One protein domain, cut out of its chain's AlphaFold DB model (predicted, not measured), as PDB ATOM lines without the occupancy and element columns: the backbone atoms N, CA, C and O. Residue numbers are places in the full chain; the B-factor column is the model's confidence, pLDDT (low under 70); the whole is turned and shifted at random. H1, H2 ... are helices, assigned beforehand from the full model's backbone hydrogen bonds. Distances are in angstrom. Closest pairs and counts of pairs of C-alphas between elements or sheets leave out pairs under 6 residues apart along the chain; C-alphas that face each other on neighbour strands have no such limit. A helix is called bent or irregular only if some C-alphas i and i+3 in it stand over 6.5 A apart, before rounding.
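This is residues 208 to 276 of the 280 residues of the protein "Prophage phiRv2 integrase" of Bifidobacterium longum subsp. infantis (UniProt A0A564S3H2). Five helices make an open C in two layers: H1, H2 and H3 follow one another along one arm, H4 and H5 make the other, and the two arms join only through residues 242 and 243, with an empty gap between them. H1 and H2 fold back as a helical hairpin, and H3 turns across H2. The printed part has 69 residues, with five named helices in the order H1 to H5 and no named strand, class all helix. It is compact, with a radius of gyration of the C-alphas of 12.5 A, and rounded, spanning 27 by 27 by 25 A.

H1, residues 208 to 217, is 14.3 A long and begins at C-alpha 208 (221.340, 185.717, 108.874). H2 holds residues 224 to 232 over 12.1 A, and H3 residues 236 to 241 over 8.7 A. H4, residues 244 to 257, measures 20.8 A from C-alpha 244 (212.488, 163.663, 119.021); it is irregular, but only just: C-alphas 253 and 256 are 7.0 A apart. H5, residues 260 to 275, measures 22.3 A and ends at C-alpha 275 (200.391, 171.857, 126.899).

H1 and H2 touch as a hairpin, opposite ways at a shallow tilt of 24 degrees; their closest C-alphas, of Tyr 215 and Val 226, are 6.2 A apart. H2 touches H3, closest at the C-alphas of Ser 225 and Val 239, 6.5 A, only just about perpendicular at 71 degrees. H3 and H4 are apart, as are H2 and H4. H4 and H5 are close but not clearly touching, opposite ways at 29 degrees, a shallow tilt; the C-alphas of Ala 255 and Ala 263 are closest, 5.9 A. In H1, H2, H3 and H5 every O i to N i+4 pair is within hydrogen-bond range; in H4, 8 of 10 are.

The C-alphas of Glu 210 and Met 275 are the two farthest apart, 32.0 A. The printed part has no cut and no long link. Residues 256 to 262 and 271 to 276 stand free. Residues 244 to 276 have pLDDT under 70; the mean of the printed part is 70.1.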
ATOM      1  N   ALA A 208     222.383 185.876 107.856       83.19
ATOM      2  CA  ALA A 208     221.340 185.717 108.874       83.19
ATOM      3  C   ALA A 208     219.953 186.203 108.397       83.19
ATOM      4  O   ALA A 208     218.938 185.587 108.719       83.19
ATOM      5  N   GLU A 209     219.904 187.270 107.596       85.75
ATOM      6  CA  GLU A 209     218.660 187.821 107.037       85.75
ATOM      7  C   GLU A 209     218.043 186.892 105.981       85.75
ATOM      8  O   GLU A 209     216.829 186.656 105.970       85.75
ATOM      9  N   GLU A 210     218.878 186.295 105.128       88.62
ATOM     10  CA  GLU A 210     218.450 185.287 104.156       88.62
ATOM     11  C   GLU A 210     217.928 184.030 104.861       88.62
ATOM     12  O   GLU A 210     216.881 183.501 104.484       88.62
ATOM     13  N   LEU A 211     218.590 183.586 105.936       87.25
ATOM     14  CA  LEU A 211     218.129 182.460 106.754       87.25
ATOM     15  C   LEU A 211     216.768 182.739 107.404       87.25
ATOM     16  O   LEU A 211     215.892 181.874 107.371       87.25
ATOM     17  N   GLN A 212     216.557 183.944 107.941       87.75
ATOM     18  CA  GLN A 212     215.270 184.347 108.511       87.75
ATOM     19  C   GLN A 212     214.162 184.389 107.447       87.75
ATOM     20  O   GLN A 212     213.030 183.972 107.705       87.75
ATOM     21  N   THR A 213     214.491 184.840 106.236       91.69
ATOM     22  CA  THR A 213     213.564 184.860 105.096       91.69
ATOM     23  C   THR A 213     213.164 183.440 104.686       91.69
ATOM     24  O   THR A 213     211.977 183.147 104.533       91.69
ATOM     25  N   ILE A 214     214.136 182.526 104.583       88.31
ATOM     26  CA  ILE A 214     213.890 181.107 104.285       88.31
ATOM     27  C   ILE A 214     213.052 180.460 105.394       88.31
ATOM     28  O   ILE A 214     212.111 179.723 105.105       88.31
ATOM     29  N   TYR A 215     213.355 180.754 106.661       87.75
ATOM     30  CA  TYR A 215     212.597 180.264 107.811       87.75
ATOM     31  C   TYR A 215     211.123 180.684 107.750       87.75
ATOM     32  O   TYR A 215     210.241 179.851 107.955       87.75
ATOM     33  N   ALA A 216     210.850 181.956 107.446       88.50
ATOM     34  CA  ALA A 216     209.491 182.484 107.358       88.50
ATOM     35  C   ALA A 216     208.700 181.912 106.167       88.50
ATOM     36  O   ALA A 216     207.483 181.765 106.255       88.50
ATOM     37  N   ALA A 217     209.386 181.567 105.074       92.00
ATOM     38  CA  ALA A 217     208.781 180.955 103.890       92.00
ATOM     39  C   ALA A 217     208.514 179.442 104.043       92.00
ATOM     40  O   ALA A 217     207.758 178.867 103.258       92.00
ATOM     41  N   MET A 218     209.133 178.781 105.027       85.56
ATOM     42  CA  MET A 218     208.989 177.342 105.258       85.56
ATOM     43  C   MET A 218     207.705 176.993 106.034       85.56
ATOM     44  O   MET A 218     207.294 177.730 106.932       85.56
ATOM     45  N   PRO A 219     207.095 175.818 105.779       89.00
ATOM     46  CA  PRO A 219     205.998 175.303 106.594       89.00
ATOM     47  C   PRO A 219     206.359 175.193 108.085       89.00
ATOM     48  O   PRO A 219     207.490 174.859 108.448       89.00
ATOM     49  N   ASN A 220     205.368 175.389 108.964       79.31
ATOM     50  CA  ASN A 220     205.560 175.381 110.423       79.31
ATOM     51  C   ASN A 220     206.212 174.101 110.969       79.31
ATOM     52  O   ASN A 220     206.906 174.157 111.981       79.31
ATOM     53  N   THR A 221     206.007 172.963 110.306       78.88
ATOM     54  CA  THR A 221     206.553 171.660 110.705       78.88
ATOM     55  C   THR A 221     208.041 171.506 110.400       78.88
ATOM     56  O   THR A 221     208.723 170.770 111.106       78.88
ATOM     57  N   THR A 222     208.563 172.194 109.381       81.62
ATOM     58  CA  THR A 222     209.950 172.030 108.916       81.62
ATOM     59  C   THR A 222     210.805 173.272 109.114       81.62
ATOM     60  O   THR A 222     212.020 173.159 109.085       81.62
ATOM     61  N   ARG A 223     210.231 174.450 109.388       82.12
ATOM     62  CA  ARG A 223     210.994 175.707 109.526       82.12
ATOM     63  C   ARG A 223     212.168 175.636 110.515       82.12
ATOM     64  O   ARG A 223     213.210 176.231 110.268       82.12
ATOM     65  N   ILE A 224     212.055 174.861 111.602       82.81
ATOM     66  CA  ILE A 224     213.135 174.711 112.596       82.81
ATOM     67  C   ILE A 224     214.380 174.000 112.039       82.81
ATOM     68  O   ILE A 224     215.483 174.226 112.532       82.81
ATOM     69  N   SER A 225     214.232 173.206 110.972       82.06
ATOM     70  CA  SER A 225     215.349 172.517 110.320       82.06
ATOM     71  C   SER A 225     216.373 173.491 109.738       82.06
ATOM     72  O   SER A 225     217.546 173.143 109.634       82.06
ATOM     73  N   VAL A 226     215.946 174.708 109.376       83.75
ATOM     74  CA  VAL A 226     216.812 175.769 108.839       83.75
ATOM     75  C   VAL A 226     217.831 176.205 109.893       83.75
ATOM     76  O   VAL A 226     219.029 176.206 109.623       83.75
ATOM     77  N   TRP A 227     217.372 176.491 111.115       82.31
ATOM     78  CA  TRP A 227     218.249 176.891 112.219       82.31
ATOM     79  C   TRP A 227     219.108 175.739 112.735       82.31
ATOM     80  O   TRP A 227     220.284 175.944 113.018       82.31
ATOM     81  N   LEU A 228     218.560 174.522 112.798       81.38
ATOM     82  CA  LEU A 228     219.342 173.337 113.165       81.38
ATOM     83  C   LEU A 228     220.487 173.090 112.175       81.38
ATOM     84  O   LEU A 228     221.611 172.850 112.601       81.38
ATOM     85  N   GLY A 229     220.220 173.196 110.871       82.25
ATOM     86  CA  GLY A 229     221.253 173.083 109.843       82.25
ATOM     87  C   GLY A 229     222.293 174.202 109.923       82.25
ATOM     88  O   GLY A 229     223.481 173.923 109.822       82.25
ATOM     89  N   ALA A 230     221.866 175.447 110.153       82.50
ATOM     90  CA  ALA A 230     222.762 176.605 110.195       82.50
ATOM     91  C   ALA A 230     223.669 176.646 111.439       82.50
ATOM     92  O   ALA A 230     224.809 177.090 111.342       82.50
ATOM     93  N   ILE A 231     223.176 176.206 112.603       81.69
ATOM     94  CA  ILE A 231     223.913 176.287 113.878       81.69
ATOM     95  C   ILE A 231     224.794 175.054 114.102       81.69
ATOM     96  O   ILE A 231     225.909 175.178 114.599       81.69
ATOM     97  N   LEU A 232     224.289 173.863 113.765       79.06
ATOM     98  CA  LEU A 232     224.965 172.593 114.053       79.06
ATOM     99  C   LEU A 232     225.739 172.036 112.846       79.06
ATOM    100  O   LEU A 232     226.341 170.971 112.962       79.06
ATOM    101  N   ASP A 233     225.700 172.729 111.701       81.81
ATOM    102  CA  ASP A 233     226.309 172.322 110.423       81.81
ATOM    103  C   ASP A 233     225.927 170.887 110.000       81.81
ATOM    104  O   ASP A 233     226.717 170.113 109.456       81.81
ATOM    105  N   LEU A 234     224.678 170.506 110.290       80.38
ATOM    106  CA  LEU A 234     224.167 169.164 110.017       80.38
ATOM    107  C   LEU A 234     223.818 168.995 108.541       80.38
ATOM    108  O   LEU A 234     223.176 169.846 107.915       80.38
ATOM    109  N   ARG A 235     224.134 167.821 107.987       81.69
ATOM    110  CA  ARG A 235     223.663 167.466 106.642       81.69
ATOM    111  C   ARG A 235     222.153 167.260 106.655       81.69
ATOM    112  O   ARG A 235     221.593 166.728 107.608       81.69
ATOM    113  N   ILE A 236     221.491 167.556 105.536       81.44
ATOM    114  CA  ILE A 236     220.030 167.394 105.377       81.44
ATOM    115  C   ILE A 236     219.520 166.012 105.834       81.44
ATOM    116  O   ILE A 236     218.477 165.915 106.471       81.44
ATOM    117  N   GLY A 237     220.275 164.941 105.559       78.38
ATOM    118  CA  GLY A 237     219.915 163.583 105.977       78.38
ATOM    119  C   GLY A 237     220.019 163.353 107.486       78.38
ATOM    120  O   GLY A 237     219.254 162.566 108.033       78.38
ATOM    121  N   GLU A 238     220.919 164.060 108.167       80.69
ATOM    122  CA  GLU A 238     221.079 164.014 109.624       80.69
ATOM    123  C   GLU A 238     219.943 164.787 110.299       80.69
ATOM    124  O   GLU A 238     219.309 164.263 111.214       80.69
ATOM    125  N   VAL A 239     219.594 165.966 109.769       81.00
ATOM    126  CA  VAL A 239     218.438 166.753 110.231       81.00
ATOM    127  C   VAL A 239     217.125 165.985 110.046       81.00
ATOM    128  O   VAL A 239     216.250 166.045 110.903       81.00
ATOM    129  N   ALA A 240     216.991 165.217 108.963       76.81
ATOM    130  CA  ALA A 240     215.820 164.372 108.736       76.81
ATOM    131  C   ALA A 240     215.781 163.114 109.628       76.81
ATOM    132  O   ALA A 240     214.704 162.576 109.868       76.81
ATOM    133  N   SER A 241     216.935 162.640 110.114       79.50
ATOM    134  CA  SER A 241     217.042 161.417 110.933       79.50
ATOM    135  C   SER A 241     217.045 161.689 112.445       79.50
ATOM    136  O   SER A 241     216.881 160.773 113.244       79.50
ATOM    137  N   LEU A 242     217.265 162.933 112.857       75.06
ATOM    138  CA  LEU A 242     216.318 163.747 113.619       75.06
ATOM    139  C   LEU A 242     215.381 163.148 114.700       75.06
ATOM    140  O   LEU A 242     214.215 163.531 114.684       75.06
ATOM    141  N   HIS A 243     215.753 162.228 115.601       70.31
ATOM    142  CA  HIS A 243     214.759 161.681 116.556       70.31
ATOM    143  C   HIS A 243     214.376 162.680 117.672       70.31
ATOM    144  O   HIS A 243     215.238 163.338 118.256       70.31
ATOM    145  N   VAL A 244     213.081 162.729 118.030       61.06
ATOM    146  CA  VAL A 244     212.488 163.663 119.021       61.06
ATOM    147  C   VAL A 244     213.223 163.658 120.367       61.06
ATOM    148  O   VAL A 244     213.426 164.707 120.972       61.06
ATOM    149  N   TRP A 245     213.685 162.492 120.824       55.69
ATOM    150  CA  TRP A 245     214.408 162.380 122.093       55.69
ATOM    151  C   TRP A 245     215.814 162.997 122.034       55.69
ATOM    152  O   TRP A 245     216.250 163.639 122.985       55.69
ATOM    153  N   LEU A 246     216.497 162.887 120.891       60.41
ATOM    154  CA  LEU A 246     217.813 163.497 120.699       60.41
ATOM    155  C   LEU A 246     217.709 165.031 120.639       60.41
ATOM    156  O   LEU A 246     218.585 165.722 121.147       60.41
ATOM    157  N   MET A 247     216.609 165.566 120.089       61.16
ATOM    158  CA  MET A 247     216.321 167.006 120.133       61.16
ATOM    159  C   MET A 247     216.151 167.503 121.567       61.16
ATOM    160  O   MET A 247     216.713 168.537 121.911       61.16
ATOM    161  N   ALA A 248     215.437 166.757 122.417       57.19
ATOM    162  CA  ALA A 248     215.276 167.120 123.824       57.19
ATOM    163  C   ALA A 248     216.626 167.156 124.559       57.19
ATOM    164  O   ALA A 248     216.901 168.105 125.286       57.19
ATOM    165  N   VAL A 249     217.501 166.172 124.319       61.00
ATOM    166  CA  VAL A 249     218.842 166.128 124.923       61.00
ATOM    167  C   VAL A 249     219.716 167.289 124.445       61.00
ATOM    168  O   VAL A 249     220.308 167.976 125.272       61.00
ATOM    169  N   ILE A 250     219.757 167.563 123.137       63.06
ATOM    170  CA  ILE A 250     220.523 168.686 122.571       63.06
ATOM    171  C   ILE A 250     220.047 170.013 123.174       63.06
ATOM    172  O   ILE A 250     220.864 170.826 123.596       63.06
ATOM    173  N   VAL A 251     218.732 170.210 123.280       58.44
ATOM    174  CA  VAL A 251     218.145 171.421 123.865       58.44
ATOM    175  C   VAL A 251     218.493 171.569 125.350       58.44
ATOM    176  O   VAL A 251     218.895 172.651 125.770       58.44
ATOM    177  N   ILE A 252     218.400 170.492 126.137       58.16
ATOM    178  CA  ILE A 252     218.749 170.506 127.568       58.16
ATOM    179  C   ILE A 252     220.244 170.800 127.767       58.16
ATOM    180  O   ILE A 252     220.608 171.552 128.668       58.16
ATOM    181  N   SER A 253     221.115 170.244 126.921       56.91
ATOM    182  CA  SER A 253     222.567 170.417 127.038       56.91
ATOM    183  C   SER A 253     223.083 171.767 126.527       56.91
ATOM    184  O   SER A 253     224.089 172.247 127.043       56.91
ATOM    185  N   LEU A 254     222.418 172.399 125.550       58.09
ATOM    186  CA  LEU A 254     222.785 173.728 125.034       58.09
ATOM    187  C   LEU A 254     222.111 174.895 125.770       58.09
ATOM    188  O   LEU A 254     222.582 176.026 125.652       58.09
ATOM    189  N   ALA A 255     221.062 174.644 126.561       55.78
ATOM    190  CA  ALA A 255     220.396 175.657 127.385       55.78
ATOM    191  C   ALA A 255     221.348 176.538 128.231       55.78
ATOM    192  O   ALA A 255     221.151 177.752 128.233       55.78
ATOM    193  N   PRO A 256     222.402 176.012 128.895       55.78
ATOM    194  CA  PRO A 256     223.327 176.849 129.664       55.78
ATOM    195  C   PRO A 256     224.337 177.646 128.816       55.78
ATOM    196  O   PRO A 256     225.018 178.511 129.358       55.78
ATOM    197  N   ALA A 257     224.454 177.377 127.509       54.47
ATOM    198  CA  ALA A 257     225.407 178.038 126.609       54.47
ATOM    199  C   ALA A 257     224.764 179.088 125.677       54.47
ATOM    200  O   ALA A 257     225.479 179.840 125.013       54.47
ATOM    201  N   MET A 258     223.429 179.164 125.610       52.34
ATOM    202  CA  MET A 258     222.710 180.136 124.780       52.34
ATOM    203  C   MET A 258     222.347 181.402 125.576       52.34
ATOM    204  O   MET A 258     221.909 181.318 126.719       52.34
ATOM    205  N   HIS A 259     222.499 182.588 124.968       56.12
ATOM    206  CA  HIS A 259     222.054 183.867 125.548       56.12
ATOM    207  C   HIS A 259     220.573 183.795 125.974       56.12
ATOM    208  O   HIS A 259     219.760 183.243 125.231       56.12
ATOM    209  N   SER A 260     220.226 184.400 127.123       57.69
ATOM    210  CA  SER A 260     218.919 184.309 127.817       57.69
ATOM    211  C   SER A 260     217.675 184.326 126.920       57.69
ATOM    212  O   SER A 260     216.724 183.603 127.185       57.69
ATOM    213  N   ILE A 261     217.694 185.088 125.827       52.94
ATOM    214  CA  ILE A 261     216.551 185.243 124.915       52.94
ATOM    215  C   ILE A 261     216.231 183.937 124.157       52.94
ATOM    216  O   ILE A 261     215.068 183.627 123.909       52.94
ATOM    217  N   ALA A 262     217.243 183.137 123.811       50.12
ATOM    218  CA  ALA A 262     217.046 181.858 123.128       50.12
ATOM    219  C   ALA A 262     216.571 180.758 124.091       50.12
ATOM    220  O   ALA A 262     215.800 179.891 123.689       50.12
ATOM    221  N   ALA A 263     216.977 180.819 125.363       52.91
ATOM    222  CA  ALA A 263     216.476 179.913 126.391       52.91
ATOM    223  C   ALA A 263     214.970 180.122 126.626       52.91
ATOM    224  O   ALA A 263     214.221 179.146 126.644       52.91
ATOM    225  N   ASP A 264     214.508 181.375 126.688       50.34
ATOM    226  CA  ASP A 264     213.093 181.694 126.909       50.34
ATOM    227  C   ASP A 264     212.192 181.241 125.752       50.34
ATOM    228  O   ASP A 264     211.159 180.614 125.986       50.34
ATOM    229  N   ILE A 265     212.599 181.467 124.497       54.06
ATOM    230  CA  ILE A 265     211.834 181.026 123.313       54.06
ATOM    231  C   ILE A 265     211.733 179.491 123.264       54.06
ATOM    232  O   ILE A 265     210.704 178.936 122.867       54.06
ATOM    233  N   VAL A 266     212.784 178.794 123.695       54.66
ATOM    234  CA  VAL A 266     212.871 177.330 123.654       54.66
ATOM    235  C   VAL A 266     212.113 176.677 124.813       54.66
ATOM    236  O   VAL A 266     211.399 175.696 124.594       54.66
ATOM    237  N   VAL A 267     212.164 177.252 126.018       57.03
ATOM    238  CA  VAL A 267     211.316 176.834 127.148       57.03
ATOM    239  C   VAL A 267     209.842 177.089 126.830       57.03
ATOM    240  O   VAL A 267     209.011 176.219 127.091       57.03
ATOM    241  N   MET A 268     209.510 178.208 126.171       52.94
ATOM    242  CA  MET A 268     208.152 178.452 125.674       52.94
ATOM    243  C   MET A 268     207.712 177.399 124.653       52.94
ATOM    244  O   MET A 268     206.579 176.932 124.717       52.94
ATOM    245  N   ALA A 269     208.583 176.990 123.725       54.28
ATOM    246  CA  ALA A 269     208.250 175.977 122.722       54.28
ATOM    247  C   ALA A 269     208.010 174.588 123.345       54.28
ATOM    248  O   ALA A 269     207.075 173.893 122.945       54.28
ATOM    249  N   ILE A 270     208.801 174.208 124.357       57.03
ATOM    250  CA  ILE A 270     208.614 172.964 125.124       57.03
ATOM    251  C   ILE A 270     207.336 173.029 125.969       57.03
ATOM    252  O   ILE A 270     206.583 172.058 125.999       57.03
ATOM    253  N   ALA A 271     207.053 174.163 126.613       55.47
ATOM    254  CA  ALA A 271     205.833 174.356 127.393       55.47
ATOM    255  C   ALA A 271     204.580 174.310 126.506       55.47
ATOM    256  O   ALA A 271     203.619 173.626 126.844       55.47
ATOM    257  N   ILE A 272     204.609 174.949 125.332       59.09
ATOM    258  CA  ILE A 272     203.522 174.880 124.345       59.09
ATOM    259  C   ILE A 272     203.333 173.440 123.857       59.09
ATOM    260  O   ILE A 272     202.201 172.961 123.799       59.09
ATOM    261  N   TRP A 273     204.415 172.716 123.555       60.97
ATOM    262  CA  TRP A 273     204.337 171.314 123.134       60.97
ATOM    263  C   TRP A 273     203.772 170.402 124.236       60.97
ATOM    264  O   TRP A 273     202.889 169.596 123.958       60.97
ATOM    265  N   ALA A 274     204.193 170.582 125.491       56.31
ATOM    266  CA  ALA A 274     203.681 169.832 126.642       56.31
ATOM    267  C   ALA A 274     202.219 170.177 126.996       56.31
ATOM    268  O   ALA A 274     201.499 169.335 127.529       56.31
ATOM    269  N   MET A 275     201.770 171.399 126.690       52.12
ATOM    270  CA  MET A 275     200.391 171.857 126.899       52.12
ATOM    271  C   MET A 275     199.455 171.544 125.726       52.12
ATOM    272  O   MET A 275     198.246 171.730 125.856       52.12
ATOM    273  N   THR A 276     199.968 171.066 124.587       49.62
ATOM    274  CA  THR A 276     199.119 170.671 123.458       49.62
ATOM    275  C   THR A 276     198.609 169.248 123.714       49.62
ATOM    276  O   THR A 276     199.400 168.306 123.646       49.62
TER     277      THR A 276